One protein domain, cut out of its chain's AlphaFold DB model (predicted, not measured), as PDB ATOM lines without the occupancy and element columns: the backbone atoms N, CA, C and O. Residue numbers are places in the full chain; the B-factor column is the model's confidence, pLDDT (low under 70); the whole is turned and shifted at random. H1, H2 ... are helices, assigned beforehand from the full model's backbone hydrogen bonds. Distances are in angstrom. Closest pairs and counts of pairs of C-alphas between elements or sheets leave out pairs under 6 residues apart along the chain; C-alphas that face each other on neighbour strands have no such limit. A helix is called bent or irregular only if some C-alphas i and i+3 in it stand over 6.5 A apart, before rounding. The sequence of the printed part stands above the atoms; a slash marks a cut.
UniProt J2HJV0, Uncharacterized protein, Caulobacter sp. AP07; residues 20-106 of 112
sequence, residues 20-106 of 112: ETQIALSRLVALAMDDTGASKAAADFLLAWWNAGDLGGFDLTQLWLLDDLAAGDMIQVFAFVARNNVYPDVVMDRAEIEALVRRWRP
ATOM      1  N   GLU A  20     394.533 295.170 355.754       95.69
ATOM      2  CA  GLU A  20     393.585 295.593 356.787       95.69
ATOM      3  C   GLU A  20     394.243 295.571 358.170       95.69
ATOM      4  O   GLU A  20     394.133 296.537 358.928       95.69
ATOM      5  N   THR A  21     395.006 294.518 358.469       96.56
ATOM      6  CA  THR A  21     395.759 294.410 359.722       96.56
ATOM      7  C   THR A  21     396.889 295.449 359.788       96.56
ATOM      8  O   THR A  21     397.145 296.007 360.854       96.56
ATOM      9  N   GLN A  22     397.516 295.796 358.659       95.88
ATOM     10  CA  GLN A  22     398.489 296.892 358.582       95.88
ATOM     11  C   GLN A  22     397.850 298.251 358.847       95.88
ATOM     12  O   GLN A  22     398.401 299.041 359.611       95.88
ATOM     13  N   ILE A  23     396.667 298.510 358.291       97.31
ATOM     14  CA  ILE A  23     395.911 299.732 358.573       97.31
ATOM     15  C   ILE A  23     395.523 299.797 360.055       97.31
ATOM     16  O   ILE A  23     395.686 300.853 360.673       97.31
ATOM     17  N   ALA A  24     395.051 298.690 360.635       98.25
ATOM     18  CA  ALA A  24     394.736 298.595 362.059       98.25
ATOM     19  C   ALA A  24     395.966 298.903 362.928       98.25
ATOM     20  O   ALA A  24     395.899 299.729 363.839       98.25
ATOM     21  N   LEU A  25     397.126 298.322 362.601       97.81
ATOM     22  CA  LEU A  25     398.376 298.611 363.302       97.81
ATOM     23  C   LEU A  25     398.765 300.087 363.193       97.81
ATOM     24  O   LEU A  25     399.043 300.717 364.211       97.81
ATOM     25  N   SER A  26     398.737 300.667 361.992       97.25
ATOM     26  CA  SER A  26     399.057 302.085 361.794       97.25
ATOM     27  C   SER A  26     398.123 303.010 362.580       97.25
ATOM     28  O   SER A  26     398.573 304.021 363.120       97.25
ATOM     29  N   ARG A  27     396.835 302.664 362.708       98.19
ATOM     30  CA  ARG A  27     395.884 303.405 363.555       98.19
ATOM     31  C   ARG A  27     396.226 303.297 365.036       98.19
ATOM     32  O   ARG A  27     396.199 304.316 365.723       98.19
ATOM     33  N   LEU A  28     396.598 302.113 365.524       98.06
ATOM     34  CA  LEU A  28     397.038 301.936 366.913       98.06
ATOM     35  C   LEU A  28     398.324 302.705 367.212       98.06
ATOM     36  O   LEU A  28     398.426 303.320 368.272       98.06
ATOM     37  N   VAL A  29     399.286 302.713 366.285       97.75
ATOM     38  CA  VAL A  29     400.516 303.510 366.412       97.75
ATOM     39  C   VAL A  29     400.172 304.997 366.486       97.75
ATOM     40  O   VAL A  29     400.650 305.691 367.383       97.75
ATOM     41  N   ALA A  30     399.288 305.486 365.612       97.56
ATOM     42  CA  ALA A  30     398.824 306.870 365.656       97.56
ATOM     43  C   ALA A  30     398.117 307.201 366.985       97.56
ATOM     44  O   ALA A  30     398.419 308.223 367.599       97.56
ATOM     45  N   LEU A  31     397.237 306.316 367.467       98.00
ATOM     46  CA  LEU A  31     396.551 306.463 368.753       98.00
ATOM     47  C   LEU A  31     397.541 306.510 369.925       98.00
ATOM     48  O   LEU A  31     397.400 307.346 370.819       98.00
ATOM     49  N   ALA A  32     398.558 305.649 369.915       97.62
ATOM     50  CA  ALA A  32     399.592 305.585 370.944       97.62
ATOM     51  C   ALA A  32     400.468 306.850 371.005       97.62
ATOM     52  O   ALA A  32     401.070 307.139 372.042       97.62
ATOM     53  N   MET A  33     400.531 307.626 369.922       97.19
ATOM     54  CA  MET A  33     401.265 308.892 369.877       97.19
ATOM     55  C   MET A  33     400.466 310.092 370.408       97.19
ATOM     56  O   MET A  33     401.059 311.146 370.641       97.19
ATOM     57  N   ASP A  34     399.165 309.934 370.654       95.38
ATOM     58  CA  ASP A  34     398.307 310.963 371.256       95.38
ATOM     59  C   ASP A  34     398.408 310.967 372.805       95.38
ATOM     60  O   ASP A  34     399.191 310.214 373.395       95.38
ATOM     61  N   ASP A  35     397.673 311.850 373.487       91.31
ATOM     62  CA  ASP A  35     397.796 312.145 374.925       91.31
ATOM     63  C   ASP A  35     396.540 311.789 375.742       91.31
ATOM     64  O   ASP A  35     396.017 312.586 376.520       91.31
ATOM     65  N   THR A  36     396.024 310.570 375.558       94.56
ATOM     66  CA  THR A  36     394.823 310.082 376.260       94.56
ATOM     67  C   THR A  36     395.066 308.779 377.029       94.56
ATOM     68  O   THR A  36     396.084 308.100 376.866       94.56
ATOM     69  N   GLY A  37     394.095 308.375 377.858       92.56
ATOM     70  CA  GLY A  37     394.102 307.045 378.483       92.56
ATOM     71  C   GLY A  37     394.085 305.905 377.454       92.56
ATOM     72  O   GLY A  37     394.767 304.900 377.648       92.56
ATOM     73  N   ALA A  38     393.383 306.093 376.331       95.50
ATOM     74  CA  ALA A  38     393.380 305.160 375.206       95.50
ATOM     75  C   ALA A  38     394.763 305.072 374.538       95.50
ATOM     76  O   ALA A  38     395.230 303.982 374.214       95.50
ATOM     77  N   SER A  39     395.464 306.205 374.417       97.44
ATOM     78  CA  SER A  39     396.833 306.264 373.894       97.44
ATOM     79  C   SER A  39     397.796 305.447 374.745       97.44
ATOM     80  O   SER A  39     398.582 304.665 374.215       97.44
ATOM     81  N   LYS A  40     397.684 305.559 376.076       96.50
ATOM     82  CA  LYS A  40     398.473 304.734 376.993       96.50
ATOM     83  C   LYS A  40     398.177 303.243 376.818       96.50
ATOM     84  O   LYS A  40     399.111 302.450 376.805       96.50
ATOM     85  N   ALA A  41     396.907 302.866 376.668       97.62
ATOM     86  CA  ALA A  41     396.510 301.475 376.448       97.62
ATOM     87  C   ALA A  41     397.098 300.903 375.146       97.62
ATOM     88  O   ALA A  41     397.679 299.819 375.158       97.62
ATOM     89  N   ALA A  42     397.003 301.650 374.042       97.81
ATOM     90  CA  ALA A  42     397.591 301.258 372.763       97.81
ATOM     91  C   ALA A  42     399.122 301.137 372.848       97.81
ATOM     92  O   ALA A  42     399.696 300.166 372.359       97.81
ATOM     93  N   ALA A  43     399.786 302.079 373.521       97.50
ATOM     94  CA  ALA A  43     401.229 302.036 373.719       97.50
ATOM     95  C   ALA A  43     401.674 300.848 374.579       97.50
ATOM     96  O   ALA A  43     402.617 300.153 374.211       97.50
ATOM     97  N   ASP A  44     400.998 300.592 375.702       97.62
ATOM     98  CA  ASP A  44     401.326 299.469 376.583       97.62
ATOM     99  C   ASP A  44     401.160 298.129 375.840       97.62
ATOM    100  O   ASP A  44     402.004 297.251 375.984       97.62
ATOM    101  N   PHE A  45     400.154 297.994 374.965       97.81
ATOM    102  CA  PHE A  45     400.003 296.832 374.082       97.81
ATOM    103  C   PHE A  45     401.179 296.663 373.106       97.81
ATOM    104  O   PHE A  45     401.804 295.601 373.067       97.81
ATOM    105  N   LEU A  46     401.505 297.709 372.335       97.19
ATOM    106  CA  LEU A  46     402.567 297.663 371.321       97.19
ATOM    107  C   LEU A  46     403.948 297.410 371.946       97.19
ATOM    108  O   LEU A  46     404.734 296.614 371.433       97.19
ATOM    109  N   LEU A  47     404.241 298.053 373.078       96.12
ATOM    110  CA  LEU A  47     405.514 297.887 373.773       96.12
ATOM    111  C   LEU A  47     405.614 296.541 374.501       96.12
ATOM    112  O   LEU A  47     406.699 295.957 374.529       96.12
ATOM    113  N   ALA A  48     404.505 296.008 375.025       96.31
ATOM    114  CA  ALA A  48     404.479 294.659 375.590       96.31
ATOM    115  C   ALA A  48     404.752 293.587 374.525       96.31
ATOM    116  O   ALA A  48     405.414 292.591 374.820       96.31
ATOM    117  N   TRP A  49     404.282 293.797 373.290       95.69
ATOM    118  CA  TRP A  49     404.613 292.923 372.164       95.69
ATOM    119  C   TRP A  49     406.106 292.993 371.793       95.69
ATOM    120  O   TRP A  49     406.702 291.952 371.525       95.69
ATOM    121  N   TRP A  50     406.736 294.173 371.840       94.25
ATOM    122  CA  TRP A  50     408.183 294.305 371.615       94.25
ATOM    123  C   TRP A  50     409.013 293.640 372.720       94.25
ATOM    124  O   TRP A  50     409.834 292.769 372.446       94.25
ATOM    125  N   ASN A  51     408.816 294.058 373.973       90.94
ATOM    126  CA  ASN A  51     409.550 293.535 375.121       90.94
ATOM    127  C   ASN A  51     408.819 293.877 376.428       90.94
ATOM    128  O   ASN A  51     409.088 294.901 377.055       90.94
ATOM    129  N   ALA A  52     407.932 292.991 376.881       92.19
ATOM    130  CA  ALA A  52     407.205 293.184 378.136       92.19
ATOM    131  C   ALA A  52     408.088 293.153 379.399       92.19
ATOM    132  O   ALA A  52     407.679 293.677 380.437       92.19
ATOM    133  N   GLY A  53     409.267 292.521 379.339       90.56
ATOM    134  CA  GLY A  53     410.177 292.415 380.482       90.56
ATOM    135  C   GLY A  53     410.778 293.765 380.855       90.56
ATOM    136  O   GLY A  53     410.770 294.138 382.027       90.56
ATOM    137  N   ASP A  54     411.219 294.512 379.844       90.19
ATOM    138  CA  ASP A  54     411.815 295.829 380.041       90.19
ATOM    139  C   ASP A  54     410.767 296.934 379.912       90.19
ATOM    140  O   ASP A  54     410.676 297.789 380.787       90.19
ATOM    141  N   LEU A  55     409.912 296.897 378.889       92.44
ATOM    142  CA  LEU A  55     408.975 297.986 378.586       92.44
ATOM    143  C   LEU A  55     407.615 297.857 379.289       92.44
ATOM    144  O   LEU A  55     406.743 298.719 379.131       92.44
ATOM    145  N   GLY A  56     407.436 296.827 380.112       91.88
ATOM    146  CA  GLY A  56     406.203 296.567 380.850       91.88
ATOM    147  C   GLY A  56     405.126 295.868 380.016       91.88
ATOM    148  O   GLY A  56     405.154 295.855 378.789       91.88
ATOM    149  N   GLY A  57     404.177 295.249 380.717       94.19
ATOM    150  CA  GLY A  57     403.096 294.475 380.109       94.19
ATOM    151  C   GLY A  57     401.851 295.291 379.757       94.19
ATOM    152  O   GLY A  57     401.748 296.477 380.065       94.19
ATOM    153  N   PHE A  58     400.881 294.591 379.171       95.19
ATOM    154  CA  PHE A  58     399.540 295.083 378.864       95.19
ATOM    155  C   PHE A  58     398.498 294.398 379.761       95.19
ATOM    156  O   PHE A  58     398.483 293.169 379.867       95.19
ATOM    157  N   ASP A  59     397.626 295.182 380.400       94.94
ATOM    158  CA  ASP A  59     396.511 294.689 381.217       94.94
ATOM    159  C   ASP A  59     395.217 294.677 380.387       94.94
ATOM    160  O   ASP A  59     394.841 295.676 379.780       94.94
ATOM    161  N   LEU A  60     394.490 293.554 380.379       94.69
ATOM    162  CA  LEU A  60     393.259 293.402 379.592       94.69
ATOM    163  C   LEU A  60     392.158 294.411 379.960       94.69
ATOM    164  O   LEU A  60     391.320 294.728 379.120       94.69
ATOM    165  N   THR A  61     392.149 294.942 381.184       96.38
ATOM    166  CA  THR A  61     391.220 296.010 381.588       96.38
ATOM    167  C   THR A  61     391.496 297.335 380.875       96.38
ATOM    168  O   THR A  61     390.595 298.167 380.780       96.38
ATOM    169  N   GLN A  62     392.687 297.524 380.291       96.12
ATOM    170  CA  GLN A  62     393.000 298.702 379.476       96.12
ATOM    171  C   GLN A  62     392.146 298.768 378.202       96.12
ATOM    172  O   GLN A  62     391.950 299.860 377.671       96.12
ATOM    173  N   LEU A  63     391.561 297.647 377.757       96.25
ATOM    174  CA  LEU A  63     390.591 297.625 376.655       96.25
ATOM    175  C   LEU A  63     389.352 298.486 376.941       96.25
ATOM    176  O   LEU A  63     388.738 298.984 376.006       96.25
ATOM    177  N   TRP A  64     388.989 298.710 378.210       96.56
ATOM    178  CA  TRP A  64     387.839 299.553 378.572       96.56
ATOM    179  C   TRP A  64     388.063 301.043 378.299       96.56
ATOM    180  O   TRP A  64     387.122 301.829 378.385       96.56
ATOM    181  N   LEU A  65     389.305 301.442 378.013       96.19
ATOM    182  CA  LEU A  65     389.664 302.815 377.662       96.19
ATOM    183  C   LEU A  65     389.536 303.086 376.159       96.19
ATOM    184  O   LEU A  65     389.625 304.244 375.756       96.19
ATOM    185  N   LEU A  66     389.374 302.043 375.342       97.38
ATOM    186  CA  LEU A  66     389.303 302.133 373.887       97.38
ATOM    187  C   LEU A  66     387.855 302.309 373.424       97.38
ATOM    188  O   LEU A  66     386.926 301.794 374.046       97.38
ATOM    189  N   ASP A  67     387.672 303.018 372.312       97.12
ATOM    190  CA  ASP A  67     386.414 302.963 371.570       97.12
ATOM    191  C   ASP A  67     386.319 301.666 370.745       97.12
ATOM    192  O   ASP A  67     387.279 300.896 370.643       97.12
ATOM    193  N   ASP A  68     385.148 301.411 370.155       97.88
ATOM    194  CA  ASP A  68     384.889 300.176 369.406       97.88
ATOM    195  C   ASP A  68     385.853 299.987 368.222       97.88
ATOM    196  O   ASP A  68     386.211 298.853 367.893       97.88
ATOM    197  N   LEU A  69     386.294 301.082 367.590       97.62
ATOM    198  CA  LEU A  69     387.219 301.031 366.459       97.62
ATOM    199  C   LEU A  69     388.618 300.620 366.927       97.62
ATOM    200  O   LEU A  69     389.175 299.656 366.406       97.62
ATOM    201  N   ALA A  70     389.156 301.293 367.944       97.62
ATOM    202  CA  ALA A  70     390.474 300.995 368.491       97.62
ATOM    203  C   ALA A  70     390.525 299.609 369.154       97.62
ATOM    204  O   ALA A  70     391.526 298.900 369.040       97.62
ATOM    205  N   ALA A  71     389.444 299.186 369.817       98.25
ATOM    206  CA  ALA A  71     389.327 297.832 370.347       98.25
ATOM    207  C   ALA A  71     389.331 296.784 369.221       98.25
ATOM    208  O   ALA A  71     390.007 295.761 369.340       98.25
ATOM    209  N   GLY A  72     388.624 297.049 368.117       98.38
ATOM    210  CA  GLY A  72     388.644 296.213 366.916       98.38
ATOM    211  C   GLY A  72     390.040 296.098 366.303       98.38
ATOM    212  O   GLY A  72     390.522 294.982 366.098       98.38
ATOM    213  N   ASP A  73     390.718 297.233 366.107       98.44
ATOM    214  CA  ASP A  73     392.086 297.283 365.583       98.44
ATOM    215  C   ASP A  73     393.047 296.469 366.482       98.44
ATOM    216  O   ASP A  73     393.849 295.668 365.994       98.44
ATOM    217  N   MET A  74     392.924 296.590 367.812       98.19
ATOM    218  CA  MET A  74     393.748 295.835 368.766       98.19
ATOM    219  C   MET A  74     393.488 294.327 368.712       98.19
ATOM    220  O   MET A  74     394.436 293.542 368.733       98.19
ATOM    221  N   ILE A  75     392.226 293.902 368.610       98.00
ATOM    222  CA  ILE A  75     391.872 292.481 368.464       98.00
ATOM    223  C   ILE A  75     392.468 291.914 367.175       98.00
ATOM    224  O   ILE A  75     392.985 290.795 367.180       98.00
ATOM    225  N   GLN A  76     392.417 292.675 366.083       97.75
ATOM    226  CA  GLN A  76     392.950 292.259 364.793       97.75
ATOM    227  C   GLN A  76     394.470 292.062 364.844       97.75
ATOM    228  O   GLN A  76     394.957 290.985 364.486       97.75
ATOM    229  N   VAL A  77     395.211 293.035 365.388       97.00
ATOM    230  CA  VAL A  77     396.667 292.916 365.570       97.00
ATOM    231  C   VAL A  77     397.014 291.789 366.547       97.00
ATOM    232  O   VAL A  77     397.884 290.970 366.258       97.00
ATOM    233  N   PHE A  78     396.298 291.653 367.666       96.00
ATOM    234  CA  PHE A  78     396.518 290.550 368.608       96.00
ATOM    235  C   PHE A  78     396.310 289.180 367.949       96.00
ATOM    236  O   PHE A  78     397.101 288.256 368.142       96.00
ATOM    237  N   ALA A  79     395.269 289.040 367.128       95.81
ATOM    238  CA  ALA A  79     394.995 287.808 366.405       95.81
ATOM    239  C   ALA A  79     396.054 287.513 365.328       95.81
ATOM    240  O   ALA A  79     396.308 286.342 365.030       95.81
ATOM    241  N   PHE A  80     396.679 288.541 364.749       95.31
ATOM    242  CA  PHE A  80     397.845 288.390 363.883       95.31
ATOM    243  C   PHE A  80     399.060 287.875 364.667       95.31
ATOM    244  O   PHE A  80     399.616 286.848 364.278       95.31
ATOM    245  N   VAL A  81     399.413 288.498 365.796       93.69
ATOM    246  CA  VAL A  81     400.540 288.078 366.657       93.69
ATOM    247  C   VAL A  81     400.351 286.653 367.185       93.69
ATOM    248  O   VAL A  81     401.279 285.852 367.202       93.69
ATOM    249  N   ALA A  82     399.127 286.276 367.559       92.75
ATOM    250  CA  ALA A  82     398.833 284.923 368.032       92.75
ATOM    251  C   ALA A  82     399.047 283.838 366.957       92.75
ATOM    252  O   ALA A  82     399.284 282.675 367.287       92.75
ATOM    253  N   ARG A  83     398.930 284.197 365.671       92.94
ATOM    254  CA  ARG A  83     399.095 283.279 364.531       92.94
ATOM    255  C   ARG A  83     400.500 283.314 363.944       92.94
ATOM    256  O   ARG A  83     400.943 282.309 363.392       92.94
ATOM    257  N   ASN A  84     401.181 284.447 364.064       87.69
ATOM    258  CA  ASN A  84     402.480 284.710 363.469       87.69
ATOM    259  C   ASN A  84     403.458 285.041 364.597       87.69
ATOM    260  O   ASN A  84     403.345 286.085 365.229       87.69
ATOM    261  N   ASN A  85     404.419 284.153 364.852       87.56
ATOM    262  CA  ASN A  85     405.461 284.370 365.857       87.56
ATOM    263  C   ASN A  85     406.501 285.377 365.335       87.56
ATOM    264  O   ASN A  85     407.620 285.000 364.984       87.56
ATOM    265  N   VAL A  86     406.077 286.632 365.189       88.38
ATOM    266  CA  VAL A  86     406.848 287.734 364.614       88.38
ATOM    267  C   VAL A  86     406.978 288.868 365.621       88.38
ATOM    268  O   VAL A  86     406.056 289.149 366.393       88.38
ATOM    269  N   TYR A  87     408.137 289.516 365.600       88.06
ATOM    270  CA  TYR A  87     408.390 290.714 366.387       88.06
ATOM    271  C   TYR A  87     407.900 291.964 365.643       88.06
ATOM    272  O   TYR A  87     407.805 291.947 364.410       88.06
ATOM    273  N   PRO A  88     407.582 293.047 366.377       88.38
ATOM    274  CA  PRO A  88     407.123 294.295 365.786       88.38
ATOM    275  C   PRO A  88     408.039 294.851 364.697       88.38
ATOM    276  O   PRO A  88     407.521 295.358 363.724       88.38
ATOM    277  N   ASP A  89     409.363 294.728 364.791       88.94
ATOM    278  CA  ASP A  89     410.333 295.270 363.817       88.94
ATOM    279  C   ASP A  89     410.257 294.646 362.411       88.94
ATOM    280  O   ASP A  89     410.849 295.164 361.466       88.94
ATOM    281  N   VAL A  90     409.509 293.552 362.250       89.94
ATOM    282  CA  VAL A  90     409.213 292.950 360.941       89.94
ATOM    283  C   VAL A  90     408.111 293.716 360.193       89.94
ATOM    284  O   VAL A  90     408.049 293.661 358.967       89.94
ATOM    285  N   VAL A  91     407.226 294.409 360.917       90.31
ATOM    286  CA  VAL A  91     406.038 295.104 360.367       90.31
ATOM    287  C   VAL A  91     405.945 296.591 360.766       90.31
ATOM    288  O   VAL A  91     405.132 297.339 360.224       90.31
ATOM    289  N   MET A  92     406.739 296.951 361.771       90.38
ATOM    290  CA  MET A  92     407.108 298.215 362.411       90.38
ATOM    291  C   MET A  92     408.391 298.827 361.860       90.38
ATOM    292  O   MET A  92     409.421 298.154 361.913       90.38
ATOM    293  N   ASP A  93     408.417 300.105 361.481       91.56
ATOM    294  CA  ASP A  93     409.705 300.790 361.360       91.56
ATOM    295  C   ASP A  93     410.348 300.919 362.755       91.56
ATOM    296  O   ASP A  93     409.721 301.377 363.715       91.56
ATOM    297  N   ARG A  94     411.641 300.588 362.885       90.25
ATOM    298  CA  ARG A  94     412.392 300.727 364.156       90.25
ATOM    299  C   ARG A  94     412.262 302.131 364.762       90.25
ATOM    300  O   ARG A  94     412.172 302.273 365.980       90.25
ATOM    301  N   ALA A  95     412.199 303.160 363.916       92.56
ATOM    302  CA  ALA A  95     412.019 304.548 364.334       92.56
ATOM    303  C   ALA A  95     410.667 304.803 365.033       92.56
ATOM    304  O   ALA A  95     410.603 305.637 365.942       92.56
ATOM    305  N   GLU A  96     409.605 304.089 364.646       94.25
ATOM    306  CA  GLU A  96     408.288 304.168 365.291       94.25
ATOM    307  C   GLU A  96     408.320 303.515 366.676       94.25
ATOM    308  O   GLU A  96     407.865 304.115 367.651       94.25
ATOM    309  N   ILE A  97     408.943 302.337 366.795       94.00
ATOM    310  CA  ILE A  97     409.136 301.648 368.082       94.00
ATOM    311  C   ILE A  97     409.936 302.543 369.039       94.00
ATOM    312  O   ILE A  97     409.538 302.765 370.183       94.00
ATOM    313  N   GLU A  98     411.030 303.132 368.561       94.00
ATOM    314  CA  GLU A  98     411.821 304.088 369.332       94.00
ATOM    315  C   GLU A  98     411.027 305.330 369.752       94.00
ATOM    316  O   GLU A  98     411.218 305.840 370.856       94.00
ATOM    317  N   ALA A  99     410.142 305.841 368.892       95.25
ATOM    318  CA  ALA A  99     409.284 306.969 369.235       95.25
ATOM    319  C   ALA A  99     408.310 306.611 370.366       95.25
ATOM    320  O   ALA A  99     408.159 307.402 371.303       95.25
ATOM    321  N   LEU A 100     407.723 305.411 370.328       95.56
ATOM    322  CA  LEU A 100     406.857 304.901 371.391       95.56
ATOM    323  C   LEU A 100     407.618 304.736 372.712       95.56
ATOM    324  O   LEU A 100     407.135 305.191 373.750       95.56
ATOM    325  N   VAL A 101     408.826 304.159 372.680       95.12
ATOM    326  CA  VAL A 101     409.672 304.010 373.877       95.12
ATOM    327  C   VAL A 101     410.043 305.369 374.456       95.12
ATOM    328  O   VAL A 101     409.799 305.607 375.634       95.12
ATOM    329  N   ARG A 102     410.531 306.312 373.638       94.44
ATOM    330  CA  ARG A 102     410.858 307.669 374.112       94.44
ATOM    331  C   ARG A 102     409.661 308.374 374.746       94.44
ATOM    332  O   ARG A 102     409.843 309.135 375.693       94.44
ATOM    333  N   ARG A 103     408.453 308.149 374.224       95.12
ATOM    334  CA  ARG A 103     407.230 308.774 374.742       95.12
ATOM    335  C   ARG A 103     406.780 308.157 376.063       95.12
ATOM    336  O   ARG A 103     406.480 308.886 377.001       95.12
ATOM    337  N   TRP A 104     406.712 306.831 376.134       95.19
ATOM    338  CA  TRP A 104     406.034 306.132 377.230       95.19
ATOM    339  C   TRP A 104     406.972 305.518 378.264       95.19
ATOM    340  O   TRP A 104     406.520 305.176 379.359       95.19
ATOM    341  N   ARG A 105     408.254 305.367 377.934       94.06
ATOM    342  CA  ARG A 105     409.329 304.842 378.786       94.06
ATOM    343  C   ARG A 105     410.593 305.709 378.624       94.06
ATOM    344  O   ARG A 105     411.639 305.189 378.251       94.06
ATOM    345  N   PRO A 106     410.524 307.030 378.893       89.75
ATOM    346  CA  PRO A 106     411.625 307.960 378.613       89.75
ATOM    347  C   PRO A 106     412.933 307.611 379.339       89.75
ATOM    348  O   PRO A 106     414.009 307.958 378.859       89.75
TER     349      PRO A 106
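AT A GLANCE: This is residues 20 to 106 of the 112 residues of an uncharacterized protein of Caulobacter sp. AP07 (UniProt J2HJV0). A rounded, compact cluster of five helices is built round a sharply kinked helix, H2, which runs through the middle; the end of H1, residues 28 to 32, meets the first part of H2 at a corner, H5 packs across H2, and the short H3 folds back on the beginning of H2 as a helical hairpin. H4 packs across H1, and a stretch with no named element, residues 84 to 93, leads from the end of H4 to H5. The printed part has 87 residues, with five named helices in the order H1, H2, H3, H4, H5 and no named strand; the class is all helix, and the helix packing is mostly crossed. The radius of gyration of the C-alphas is 11.6 A, and the C-alphas span 28 by 28 by 21 A.

IN THESE COORDINATES: H2, the longest helix by residues, holds residues 37 to 55 and measures 17.4 A from first to last C-alpha. It has a kink of 93 degrees near residue 49 and is irregular: C-alphas 50 and 53 are 9.3 A apart. H1 holds residues 20 to 32 and measures 18.3 A, beginning with C-alpha 20 at (393.585, 295.593, 356.787). H3 holds residues 60 to 65, 10.3 A. H4 holds residues 68 to 83, 22.6 A, beginning with C-alpha 68 at (384.889, 300.176, 369.406). H5 holds residues 94 to 104, 15.5 A, and ends with C-alpha 104 at (406.034, 306.132, 377.230).

HOW THE PARTS SIT: H2 is the hub, touching H1, H3 and H5. Residues 38 to 46 of H2 touch residues 28 to 32 of H1, about perpendicular at 78 degrees; the closest C-alphas are those of Ala 32 and Ser 39, 4.1 A apart. H2 touches H3 with residues 37 to 41 alone, in a hairpin at a shallow tilt of 27 degrees, opposite ways; the closest C-alphas, of Ala 38 and Leu 65, are 5.0 A apart. H2 and H5 touch at a steep tilt of 67 degrees, opposite ways, with the C-alphas of Ala 43 and Leu 100 closest at 6.7 A. H1 and H4 touch at a steep tilt of 61 degrees, opposite ways; the closest C-alphas, of Ala 24 and Asp 73, are 4.6 A apart. H2 and H4 are close but not clearly touching, the closest C-alphas being those of Ala 42 and Met 74, 7.8 A apart. H3 is apart from H1 and from H5, and H4 is apart from H5. Every O i to N i+4 pair is within hydrogen-bond range in H1, H4 and H5; in H2 it is 13 of 15, and in H3 0 of 2, beside 3 of 3 O i to N i+3 pairs.

THE WHOLE: The two C-alphas farthest apart are those of Arg 83 and Pro 106, at 31.1 A. The printed part has no cut, and no link is long. Mean pLDDT of the printed part is 94.9, and no printed residue is under 70.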